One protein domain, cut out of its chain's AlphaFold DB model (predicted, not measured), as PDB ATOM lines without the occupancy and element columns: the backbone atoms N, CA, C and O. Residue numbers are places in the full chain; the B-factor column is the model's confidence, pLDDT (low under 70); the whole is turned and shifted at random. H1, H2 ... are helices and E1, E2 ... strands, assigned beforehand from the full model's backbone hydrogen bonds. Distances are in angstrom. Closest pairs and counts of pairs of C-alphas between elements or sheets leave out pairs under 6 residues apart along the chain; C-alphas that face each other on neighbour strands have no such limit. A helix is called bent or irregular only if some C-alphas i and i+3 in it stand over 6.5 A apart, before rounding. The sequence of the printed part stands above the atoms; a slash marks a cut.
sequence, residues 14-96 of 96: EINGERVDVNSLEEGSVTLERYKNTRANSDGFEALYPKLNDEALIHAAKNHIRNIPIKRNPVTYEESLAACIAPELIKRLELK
ATOM      1  N   GLU A  14       3.140 -79.886  71.282       95.00
ATOM      2  CA  GLU A  14       2.452 -80.593  72.349       95.00
ATOM      3  C   GLU A  14       3.073 -81.983  72.480       95.00
ATOM      4  O   GLU A  14       3.118 -82.731  71.505       95.00
ATOM      5  N   ILE A  15       3.554 -82.346  73.668       92.25
ATOM      6  CA  ILE A  15       4.140 -83.662  73.951       92.25
ATOM      7  C   ILE A  15       3.299 -84.308  75.045       92.25
ATOM      8  O   ILE A  15       3.114 -83.721  76.105       92.25
ATOM      9  N   ASN A  16       2.785 -85.517  74.798       91.25
ATOM     10  CA  ASN A  16       1.903 -86.228  75.737       91.25
ATOM     11  C   ASN A  16       0.641 -85.434  76.140       91.25
ATOM     12  O   ASN A  16       0.122 -85.613  77.237       91.25
ATOM     13  N   GLY A  17       0.135 -84.566  75.258       89.19
ATOM     14  CA  GLY A  17      -1.046 -83.740  75.531       89.19
ATOM     15  C   GLY A  17      -0.761 -82.433  76.278       89.19
ATOM     16  O   GLY A  17      -1.697 -81.685  76.549       89.19
ATOM     17  N   GLU A  18       0.501 -82.131  76.596       92.38
ATOM     18  CA  GLU A  18       0.900 -80.877  77.242       92.38
ATOM     19  C   GLU A  18       1.649 -79.971  76.267       92.38
ATOM     20  O   GLU A  18       2.539 -80.423  75.544       92.38
ATOM     21  N   ARG A  19       1.314 -78.673  76.252       92.56
ATOM     22  CA  ARG A  19       2.023 -77.683  75.430       92.56
ATOM     23  C   ARG A  19       3.419 -77.447  76.000       92.56
ATOM     24  O   ARG A  19       3.563 -77.110  77.172       92.56
ATOM     25  N   VAL A  20       4.433 -77.580  75.150       91.62
ATOM     26  CA  VAL A  20       5.847 -77.453  75.514       91.62
ATOM     27  C   VAL A  20       6.467 -76.273  74.772       91.62
ATOM     28  O   VAL A  20       6.264 -76.108  73.569       91.62
ATOM     29  N   ASP A  21       7.261 -75.469  75.479       91.94
ATOM     30  CA  ASP A  21       8.170 -74.518  74.841       91.94
ATOM     31  C   ASP A  21       9.415 -75.261  74.344       91.94
ATOM     32  O   ASP A  21      10.287 -75.639  75.129       91.94
ATOM     33  N   VAL A  22       9.507 -75.474  73.032       90.06
ATOM     34  CA  VAL A  22      10.625 -76.199  72.407       90.06
ATOM     35  C   VAL A  22      11.983 -75.556  72.676       90.06
ATOM     36  O   VAL A  22      12.983 -76.272  72.748       90.06
ATOM     37  N   ASN A  23      12.046 -74.237  72.874       89.12
ATOM     38  CA  ASN A  23      13.319 -73.561  73.130       89.12
ATOM     39  C   ASN A  23      13.909 -73.931  74.493       89.12
ATOM     40  O   ASN A  23      15.123 -73.862  74.673       89.12
ATOM     41  N   SER A  24      13.059 -74.354  75.430       92.31
ATOM     42  CA  SER A  24      13.473 -74.811  76.756       92.31
ATOM     43  C   SER A  24      14.012 -76.246  76.770       92.31
ATOM     44  O   SER A  24      14.635 -76.655  77.749       92.31
ATOM     45  N   LEU A  25      13.794 -77.019  75.699       93.88
ATOM     46  CA  LEU A  25      14.279 -78.391  75.597       93.88
ATOM     47  C   LEU A  25      15.772 -78.415  75.259       93.88
ATOM     48  O   LEU A  25      16.247 -77.700  74.370       93.88
ATOM     49  N   GLU A  26      16.506 -79.299  75.923       95.69
ATOM     50  CA  GLU A  26      17.899 -79.581  75.584       95.69
ATOM     51  C   GLU A  26      17.987 -80.339  74.248       95.69
ATOM     52  O   GLU A  26      17.089 -81.105  73.879       95.69
ATOM     53  N   GLU A  27      19.055 -80.099  73.493       95.75
ATOM     54  CA  GLU A  27      19.325 -80.834  72.254       95.75
ATOM     55  C   GLU A  27      19.521 -82.325  72.541       95.75
ATOM     56  O   GLU A  27      20.082 -82.706  73.565       95.75
ATOM     57  N   GLY A  28      19.008 -83.188  71.665       95.19
ATOM     58  CA  GLY A  28      19.108 -84.637  71.863       95.19
ATOM     59  C   GLY A  28      18.337 -85.216  73.061       95.19
ATOM     60  O   GLY A  28      18.501 -86.396  73.360       95.19
ATOM     61  N   SER A  29      17.508 -84.436  73.766       95.81
ATOM     62  CA  SER A  29      16.834 -84.885  74.999       95.81
ATOM     63  C   SER A  29      15.479 -85.574  74.778       95.81
ATOM     64  O   SER A  29      14.990 -86.306  75.644       95.81
ATOM     65  N   VAL A  30      14.840 -85.358  73.628       95.88
ATOM     66  CA  VAL A  30      13.514 -85.901  73.316       95.88
ATOM     67  C   VAL A  30      13.652 -87.329  72.801       95.88
ATOM     68  O   VAL A  30      14.164 -87.575  71.711       95.88
ATOM     69  N   THR A  31      13.162 -88.280  73.593       96.88
ATOM     70  CA  THR A  31      13.181 -89.709  73.262       96.88
ATOM     71  C   THR A  31      12.174 -90.073  72.176       96.88
ATOM     72  O   THR A  31      11.202 -89.352  71.926       96.88
ATOM     73  N   LEU A  32      12.350 -91.253  71.573       96.44
ATOM     74  CA  LEU A  32      11.434 -91.763  70.556       96.44
ATOM     75  C   LEU A  32       9.995 -91.898  71.078       96.44
ATOM     76  O   LEU A  32       9.045 -91.586  70.360       96.44
ATOM     77  N   GLU A  33       9.817 -92.344  72.321       96.19
ATOM     78  CA  GLU A  33       8.493 -92.488  72.937       96.19
ATOM     79  C   GLU A  33       7.775 -91.144  73.088       96.19
ATOM     80  O   GLU A  33       6.586 -91.037  72.781       96.19
ATOM     81  N   ARG A  34       8.505 -90.099  73.500       95.25
ATOM     82  CA  ARG A  34       7.972 -88.732  73.568       95.25
ATOM     83  C   ARG A  34       7.642 -88.202  72.176       95.25
ATOM     84  O   ARG A  34       6.550 -87.679  71.966       95.25
ATOM     85  N   TYR A  35       8.539 -88.405  71.213       96.19
ATOM     86  CA  TYR A  35       8.338 -87.967  69.833       96.19
ATOM     87  C   TYR A  35       7.095 -88.597  69.184       96.19
ATOM     88  O   TYR A  35       6.301 -87.899  68.558       96.19
ATOM     89  N   LYS A  36       6.858 -89.898  69.389       94.75
ATOM     90  CA  LYS A  36       5.664 -90.592  68.865       94.75
ATOM     91  C   LYS A  36       4.343 -90.030  69.399       94.75
ATOM     92  O   LYS A  36       3.327 -90.137  68.720       94.75
ATOM     93  N   ASN A  37       4.363 -89.430  70.586       95.00
ATOM     94  CA  ASN A  37       3.214 -88.774  71.211       95.00
ATOM     95  C   ASN A  37       3.237 -87.248  71.034       95.00
ATOM     96  O   ASN A  37       2.543 -86.533  71.759       95.00
ATOM     97  N   THR A  38       4.047 -86.740  70.102       94.88
ATOM     98  CA  THR A  38       4.153 -85.309  69.829       94.88
ATOM     99  C   THR A  38       3.187 -84.880  68.730       94.88
ATOM    100  O   THR A  38       3.050 -85.537  67.696       94.88
ATOM    101  N   ARG A  39       2.541 -83.734  68.935       93.75
ATOM    102  CA  ARG A  39       1.766 -83.009  67.930       93.75
ATOM    103  C   ARG A  39       2.369 -81.624  67.776       93.75
ATOM    104  O   ARG A  39       2.595 -80.935  68.762       93.75
ATOM    105  N   ALA A  40       2.638 -81.215  66.546       94.06
ATOM    106  CA  ALA A  40       3.199 -79.904  66.269       94.06
ATOM    107  C   ALA A  40       2.721 -79.376  64.916       94.06
ATOM    108  O   ALA A  40       2.308 -80.149  64.045       94.06
ATOM    109  N   ASN A  41       2.773 -78.056  64.739       93.38
ATOM    110  CA  ASN A  41       2.702 -77.454  63.409       93.38
ATOM    111  C   ASN A  41       4.048 -77.619  62.673       93.38
ATOM    112  O   ASN A  41       5.011 -78.141  63.234       93.38
ATOM    113  N   SER A  42       4.118 -77.213  61.401       89.44
ATOM    114  CA  SER A  42       5.341 -77.344  60.591       89.44
ATOM    115  C   SER A  42       6.546 -76.666  61.248       89.44
ATOM    116  O   SER A  42       7.568 -77.321  61.435       89.44
ATOM    117  N   ASP A  43       6.383 -75.415  61.683       91.38
ATOM    118  CA  ASP A  43       7.426 -74.645  62.371       91.38
ATOM    119  C   ASP A  43       7.828 -75.308  63.704       91.38
ATOM    120  O   ASP A  43       9.002 -75.358  64.068       91.38
ATOM    121  N   GLY A  44       6.860 -75.891  64.419       93.50
ATOM    122  CA  GLY A  44       7.090 -76.665  65.636       93.50
ATOM    123  C   GLY A  44       7.899 -77.934  65.403       93.50
ATOM    124  O   GLY A  44       8.810 -78.216  66.176       93.50
ATOM    125  N   PHE A  45       7.627 -78.677  64.331       94.31
ATOM    126  CA  PHE A  45       8.436 -79.842  63.975       94.31
ATOM    127  C   PHE A  45       9.855 -79.456  63.556       94.31
ATOM    128  O   PHE A  45      10.798 -80.123  63.976       94.31
ATOM    129  N   GLU A  46      10.020 -78.378  62.785       93.12
ATOM    130  CA  GLU A  46      11.340 -77.875  62.392       93.12
ATOM    131  C   GLU A  46      12.187 -77.511  63.618       93.12
ATOM    132  O   GLU A  46      13.333 -77.949  63.734       93.12
ATOM    133  N   ALA A  47      11.592 -76.805  64.584       94.06
ATOM    134  CA  ALA A  47      12.247 -76.463  65.841       94.06
ATOM    135  C   ALA A  47      12.498 -77.687  66.748       94.06
ATOM    136  O   ALA A  47      13.424 -77.676  67.562       94.06
ATOM    137  N   LEU A  48      11.691 -78.746  66.623       95.31
ATOM    138  CA  LEU A  48      11.799 -79.958  67.435       95.31
ATOM    139  C   LEU A  48      12.914 -80.901  66.960       95.31
ATOM    140  O   LEU A  48      13.482 -81.603  67.793       95.31
ATOM    141  N   TYR A  49      13.254 -80.939  65.665       95.88
ATOM    142  CA  TYR A  49      14.237 -81.903  65.140       95.88
ATOM    143  C   TYR A  49      15.606 -81.879  65.843       95.88
ATOM    144  O   TYR A  49      16.096 -82.963  66.160       95.88
ATOM    145  N   PRO A  50      16.206 -80.719  66.180       96.62
ATOM    146  CA  PRO A  50      17.454 -80.670  66.954       96.62
ATOM    147  C   PRO A  50      17.318 -81.208  68.387       96.62
ATOM    148  O   PRO A  50      18.305 -81.540  69.040       96.62
ATOM    149  N   LYS A  51      16.091 -81.271  68.914       97.12
ATOM    150  CA  LYS A  51      15.801 -81.736  70.275       97.12
ATOM    151  C   LYS A  51      15.635 -83.249  70.351       97.12
ATOM    152  O   LYS A  51      15.652 -83.794  71.448       97.12
ATOM    153  N   LEU A  52      15.481 -83.927  69.215       97.19
ATOM    154  CA  LEU A  52      15.346 -85.378  69.148       97.19
ATOM    155  C   LEU A  52      16.675 -86.063  69.449       97.19
ATOM    156  O   LEU A  52      17.707 -85.681  68.904       97.19
ATOM    157  N   ASN A  53      16.637 -87.107  70.273       96.19
ATOM    158  CA  ASN A  53      17.772 -88.012  70.422       96.19
ATOM    159  C   ASN A  53      18.018 -88.806  69.124       96.19
ATOM    160  O   ASN A  53      17.174 -88.821  68.224       96.19
ATOM    161  N   ASP A  54      19.153 -89.502  69.038       94.81
ATOM    162  CA  ASP A  54      19.560 -90.221  67.823       94.81
ATOM    163  C   ASP A  54      18.483 -91.193  67.314       94.81
ATOM    164  O   ASP A  54      18.146 -91.198  66.130       94.81
ATOM    165  N   GLU A  55      17.884 -91.978  68.214       94.69
ATOM    166  CA  GLU A  55      16.835 -92.943  67.875       94.69
ATOM    167  C   GLU A  55      15.578 -92.252  67.314       94.69
ATOM    168  O   GLU A  55      15.036 -92.655  66.279       94.69
ATOM    169  N   ALA A  56      15.118 -91.187  67.975       96.31
ATOM    170  CA  ALA A  56      13.963 -90.404  67.557       96.31
ATOM    171  C   ALA A  56      14.208 -89.701  66.219       96.31
ATOM    172  O   ALA A  56      13.331 -89.708  65.351       96.31
ATOM    173  N   LEU A  57      15.403 -89.141  66.024       95.69
ATOM    174  CA  LEU A  57      15.779 -88.446  64.799       95.69
ATOM    175  C   LEU A  57      15.880 -89.414  63.616       95.69
ATOM    176  O   LEU A  57      15.326 -89.140  62.549       95.69
ATOM    177  N   ILE A  58      16.506 -90.579  63.808       95.00
ATOM    178  CA  ILE A  58      16.557 -91.645  62.799       95.00
ATOM    179  C   ILE A  58      15.138 -92.096  62.433       95.00
ATOM    180  O   ILE A  58      14.814 -92.235  61.248       95.00
ATOM    181  N   HIS A  59      14.268 -92.288  63.426       94.69
ATOM    182  CA  HIS A  59      12.874 -92.653  63.188       94.69
ATOM    183  C   HIS A  59      12.126 -91.589  62.372       94.69
ATOM    184  O   HIS A  59      11.453 -91.925  61.391       94.69
ATOM    185  N   ALA A  60      12.264 -90.312  62.736       94.62
ATOM    186  CA  ALA A  60      11.669 -89.193  62.013       94.62
ATOM    187  C   ALA A  60      12.162 -89.139  60.558       94.62
ATOM    188  O   ALA A  60      11.350 -89.068  59.632       94.62
ATOM    189  N   ALA A  61      13.476 -89.257  60.348       93.25
ATOM    190  CA  ALA A  61      14.090 -89.246  59.025       93.25
ATOM    191  C   ALA A  61      13.578 -90.398  58.146       93.25
ATOM    192  O   ALA A  61      13.179 -90.173  57.004       93.25
ATOM    193  N   LYS A  62      13.496 -91.622  58.687       91.44
ATOM    194  CA  LYS A  62      12.927 -92.779  57.974       91.44
ATOM    195  C   LYS A  62      11.475 -92.553  57.568       91.44
ATOM    196  O   LYS A  62      11.100 -92.876  56.439       91.44
ATOM    197  N   ASN A  63      10.660 -92.007  58.471       91.94
ATOM    198  CA  ASN A  63       9.264 -91.715  58.168       91.94
ATOM    199  C   ASN A  63       9.144 -90.684  57.038       91.94
ATOM    200  O   ASN A  63       8.354 -90.887  56.119       91.94
ATOM    201  N   HIS A  64       9.953 -89.624  57.056       89.62
ATOM    202  CA  HIS A  64       9.969 -88.632  55.979       89.62
ATOM    203  C   HIS A  64      10.407 -89.236  54.651       89.62
ATOM    204  O   HIS A  64       9.660 -89.142  53.684       89.62
ATOM    205  N   ILE A  65      11.540 -89.943  54.614       88.12
ATOM    206  CA  ILE A  65      12.065 -90.582  53.395       88.12
ATOM    207  C   ILE A  65      11.025 -91.507  52.753       88.12
ATOM    208  O   ILE A  65      10.850 -91.472  51.538       88.12
ATOM    209  N   ARG A  66      10.285 -92.292  53.550       86.31
ATOM    210  CA  ARG A  66       9.225 -93.182  53.041       86.31
ATOM    211  C   ARG A  66       8.101 -92.427  52.321       86.31
ATOM    212  O   ARG A  66       7.461 -92.995  51.443       86.31
ATOM    213  N   ASN A  67       7.842 -91.183  52.714       85.25
ATOM    214  CA  ASN A  67       6.788 -90.346  52.142       85.25
ATOM    215  C   ASN A  67       7.294 -89.424  51.020       85.25
ATOM    216  O   ASN A  67       6.481 -88.770  50.365       85.25
ATOM    217  N   ILE A  68       8.606 -89.370  50.767       83.19
ATOM    218  CA  ILE A  68       9.149 -88.647  49.617       83.19
ATOM    219  C   ILE A  68       8.830 -89.466  48.359       83.19
ATOM    220  O   ILE A  68       9.156 -90.653  48.310       83.19
ATOM    221  N   PRO A  69       8.209 -88.877  47.323       75.75
ATOM    222  CA  PRO A  69       7.999 -89.567  46.058       75.75
ATOM    223  C   PRO A  69       9.357 -89.837  45.396       75.75
ATOM    224  O   PRO A  69       9.934 -88.973  44.736       75.75
ATOM    225  N   ILE A  70       9.888 -91.046  45.599       68.19
ATOM    226  CA  ILE A  70      11.196 -91.446  45.077       68.19
ATOM    227  C   ILE A  70      11.111 -91.549  43.553       68.19
ATOM    228  O   ILE A  70      10.519 -92.479  42.998       68.19
ATOM    229  N   LYS A  71      11.756 -90.614  42.854       65.31
ATOM    230  CA  LYS A  71      12.098 -90.804  41.444       65.31
ATOM    231  C   LYS A  71      13.263 -91.783  41.363       65.31
ATOM    232  O   LYS A  71      14.259 -91.621  42.058       65.31
ATOM    233  N   ARG A  72      13.160 -92.782  40.479       64.38
ATOM    234  CA  ARG A  72      14.231 -93.774  40.251       64.38
ATOM    235  C   ARG A  72      15.563 -93.135  39.842       64.38
ATOM    236  O   ARG A  72      16.604 -93.696  40.153       64.38
ATOM    237  N   ASN A  73      15.508 -91.974  39.189       74.06
ATOM    238  CA  ASN A  73      16.670 -91.198  38.769       74.06
ATOM    239  C   ASN A  73      16.545 -89.780  39.348       74.06
ATOM    240  O   ASN A  73      15.775 -88.987  38.793       74.06
ATOM    241  N   PRO A  74      17.221 -89.457  40.465       79.44
ATOM    242  CA  PRO A  74      17.262 -88.089  40.964       79.44
ATOM    243  C   PRO A  74      17.996 -87.206  39.949       79.44
ATOM    244  O   PRO A  74      19.044 -87.584  39.426       79.44
ATOM    245  N   VAL A  75      17.426 -86.046  39.638       84.56
ATOM    246  CA  VAL A  75      17.981 -85.090  38.661       84.56
ATOM    247  C   VAL A  75      18.458 -83.800  39.325       84.56
ATOM    248  O   VAL A  75      19.083 -82.965  38.677       84.56
ATOM    249  N   THR A  76      18.190 -83.652  40.622       88.50
ATOM    250  CA  THR A  76      18.640 -82.540  41.464       88.50
ATOM    251  C   THR A  76      19.482 -83.038  42.640       88.50
ATOM    252  O   THR A  76      19.470 -84.227  42.994       88.50
ATOM    253  N   TYR A  77      20.234 -82.124  43.252       89.88
ATOM    254  CA  TYR A  77      21.059 -82.434  44.417       89.88
ATOM    255  C   TYR A  77      20.200 -82.791  45.634       89.88
ATOM    256  O   TYR A  77      20.517 -83.736  46.351       89.88
ATOM    257  N   GLU A  78      19.076 -82.101  45.819       87.94
ATOM    258  CA  GLU A  78      18.103 -82.334  46.884       87.94
ATOM    259  C   GLU A  78      17.469 -83.724  46.760       87.94
ATOM    260  O   GLU A  78      17.420 -84.478  47.734       87.94
ATOM    261  N   GLU A  79      17.051 -84.108  45.547       86.00
ATOM    262  CA  GLU A  79      16.531 -85.453  45.283       86.00
ATOM    263  C   GLU A  79      17.598 -86.525  45.546       86.00
ATOM    264  O   GLU A  79      17.292 -87.564  46.127       86.00
ATOM    265  N   SER A  80      18.856 -86.276  45.165       88.62
ATOM    266  CA  SER A  80      19.964 -87.216  45.394       88.62
ATOM    267  C   SER A  80      20.264 -87.386  46.886       88.62
ATOM    268  O   SER A  80      20.494 -88.504  47.359       88.62
ATOM    269  N   LEU A  81      20.218 -86.290  47.647       89.31
ATOM    270  CA  LEU A  81      20.396 -86.310  49.093       89.31
ATOM    271  C   LEU A  81      19.297 -87.142  49.763       89.31
ATOM    272  O   LEU A  81      19.604 -88.038  50.546       89.31
ATOM    273  N   ALA A  82      18.035 -86.892  49.410       87.00
ATOM    274  CA  ALA A  82      16.886 -87.564  50.005       87.00
ATOM    275  C   ALA A  82      16.762 -89.046  49.608       87.00
ATOM    276  O   ALA A  82      16.475 -89.889  50.457       87.00
ATOM    277  N   ALA A  83      16.959 -89.370  48.327       84.69
ATOM    278  CA  ALA A  83      16.662 -90.696  47.785       84.69
ATOM    279  C   ALA A  83      17.861 -91.657  47.798       84.69
ATOM    280  O   ALA A  83      17.658 -92.871  47.818       84.69
ATOM    281  N   CYS A  84      19.096 -91.145  47.780       86.75
ATOM    282  CA  CYS A  84      20.300 -91.976  47.681       86.75
ATOM    283  C   CYS A  84      21.192 -91.873  48.921       86.75
ATOM    284  O   CYS A  84      21.580 -92.897  49.481       86.75
ATOM    285  N   ILE A  85      21.524 -90.655  49.358       90.69
ATOM    286  CA  ILE A  85      22.535 -90.445  50.407       90.69
ATOM    287  C   ILE A  85      21.952 -90.679  51.806       90.69
ATOM    288  O   ILE A  85      22.536 -91.423  52.595       90.69
ATOM    289  N   ALA A  86      20.802 -90.080  52.126       91.31
ATOM    290  CA  ALA A  86      20.204 -90.161  53.458       91.31
ATOM    291  C   ALA A  86      19.879 -91.604  53.908       91.31
ATOM    292  O   ALA A  86      20.229 -91.942  55.041       91.31
ATOM    293  N   PRO A  87      19.309 -92.497  53.069       89.19
ATOM    294  CA  PRO A  87      19.072 -93.888  53.464       89.19
ATOM    295  C   PRO A  87      20.356 -94.644  53.829       89.19
ATOM    296  O   PRO A  87      20.381 -95.389  54.808       89.19
ATOM    297  N   GLU A  88      21.432 -94.438  53.064       92.12
ATOM    298  CA  GLU A  88      22.724 -95.086  53.308       92.12
ATOM    299  C   GLU A  88      23.397 -94.539  54.577       92.12
ATOM    300  O   GLU A  88      23.946 -95.311  55.364       92.12
ATOM    301  N   LEU A  89      23.313 -93.226  54.822       92.75
ATOM    302  CA  LEU A  89      23.791 -92.624  56.070       92.75
ATOM    303  C   LEU A  89      23.052 -93.190  57.283       92.75
ATOM    304  O   LEU A  89      23.702 -93.627  58.230       92.75
ATOM    305  N   ILE A  90      21.717 -93.242  57.236       91.75
ATOM    306  CA  ILE A  90      20.900 -93.804  58.319       91.75
ATOM    307  C   ILE A  90      21.302 -95.254  58.596       91.75
ATOM    308  O   ILE A  90      21.573 -95.602  59.742       91.75
ATOM    309  N   LYS A  91      21.434 -96.081  57.551       89.81
ATOM    310  CA  LYS A  91      21.860 -97.479  57.692       89.81
ATOM    311  C   LYS A  91      23.207 -97.607  58.412       89.81
ATOM    312  O   LYS A  91      23.376 -98.509  59.222       89.81
ATOM    313  N   ARG A  92      24.173 -96.728  58.126       91.50
ATOM    314  CA  ARG A  92      25.491 -96.739  58.787       91.50
ATOM    315  C   ARG A  92      25.439 -96.250  60.229       91.50
ATOM    316  O   ARG A  92      26.240 -96.711  61.034       91.50
ATOM    317  N   LEU A  93      24.547 -95.313  60.540       88.31
ATOM    318  CA  LEU A  93      24.360 -94.808  61.899       88.31
ATOM    319  C   LEU A  93      23.730 -95.862  62.815       88.31
ATOM    320  O   LEU A  93      24.128 -95.953  63.965       88.31
ATOM    321  N   GLU A  94      22.832 -96.703  62.300       82.12
ATOM    322  CA  GLU A  94      22.212 -97.803  63.063       82.12
ATOM    323  C   GLU A  94      23.140 -98.999  63.327       82.12
ATOM    324  O   GLU A  94      22.813 -99.866  64.129       82.12
ATOM    325  N   LEU A  95      24.269 -99.086  62.619       74.12
ATOM    326  CA  LEU A  95      25.260-100.154  62.792       74.12
ATOM    327  C   LEU A  95      26.344 -99.811  63.827       74.12
ATOM    328  O   LEU A  95      27.258-100.614  64.020       74.12
ATOM    329  N   LYS A  96      26.285 -98.619  64.428       60.00
ATOM    330  CA  LYS A  96      27.171 -98.186  65.514       60.00
ATOM    331  C   LYS A  96      26.597 -98.578  66.867       60.00
ATOM    332  O   LYS A  96      27.428 -98.906  67.740       60.00
TER     333      LYS A  96
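Overview. This is residues 14 to 96 of the 96 residues of the protein "Alpha/beta fold family hydrolase" of Bacillus glycinifermentans (UniProt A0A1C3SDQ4). H3 and H4 form a helical hairpin opened as a V, and the shorter elements H1, E1 and H2 gather at the other side of H3, towards its first residues. Residues 14 to 31 are a long stretch with no named element at that end of the model, and the two C-alphas farthest apart are those of Glu 18, in this stretch, and Asn 73, between H3 and H4. The printed part has 83 residues, with four named helices and one named strand in the order H1, E1, H2, H3, H4, and its class is mostly helix. It is only just loose, close to compact, with a radius of gyration of the C-alphas of 14.3 A and spans of 43 by 30 by 18 A.

Arrangement. Residues 14 to 31 hold no named element, and their C-alphas lie 12 to 21 A from the mean of all C-alphas. H1, residues 32 to 36, meets E1, residues 38 to 40, only through their link. E1 pairs with no named strand, and it is near H2, residues 42 to 51. H3, residues 54 to 67, touches H1 with residues 55 to 59 alone; the closest C-alphas are those of Leu 32 and Ala 56, 4.2 A apart. H2 and H3 are close but not clearly touching, the closest C-alphas being those of Tyr 49 and Leu 57, 6.7 A apart. They run opposite ways at a tilt of 36 degrees, only just steep. H4, residues 77 to 93, touches H3 and forms a hairpin with it, running the opposite way at a steep tilt of 40 degrees; their closest C-alphas are those of Ile 58 and Ile 90, 6.6 A apart. H4 is apart from H1, E1 and H2. In H1 and H3 every O i to N i+4 pair is within hydrogen-bond range, against 4 of 6 in H2 and 10 of 13 in H4.

Along the chain. H1 begins at C-alpha 32, (11.434, -91.763, 70.556), and is 6.1 A long from first to last C-alpha; E1 is 6.5 A long. H2 is 14.9 A long and only just irregular, with C-alphas 47 and 50 lying 6.8 A apart. H3 is 20.2 A long and begins at C-alpha 54, (19.560, -90.221, 67.823). H4 is 21.7 A long and ends at C-alpha 93, (24.360, -94.808, 61.899). It has a kink of 37 degrees near residue 87 and is only just irregular, with C-alphas 83 and 86 lying 6.7 A apart.

Size, cuts and confidence. The two C-alphas farthest apart are those of Glu 18 and Asn 73, at 42.8 A. The printed part has no cut and ends at Lys 96, the chain's last residue. The links H1 to E1, E1 to H2 and H2 to H3 are tight, and the link H3 to H4, with 9 residues, is short; no link is long. The mean pLDDT of the printed part is 90.0, and residues 70 to 72 and residue 96 are under 70.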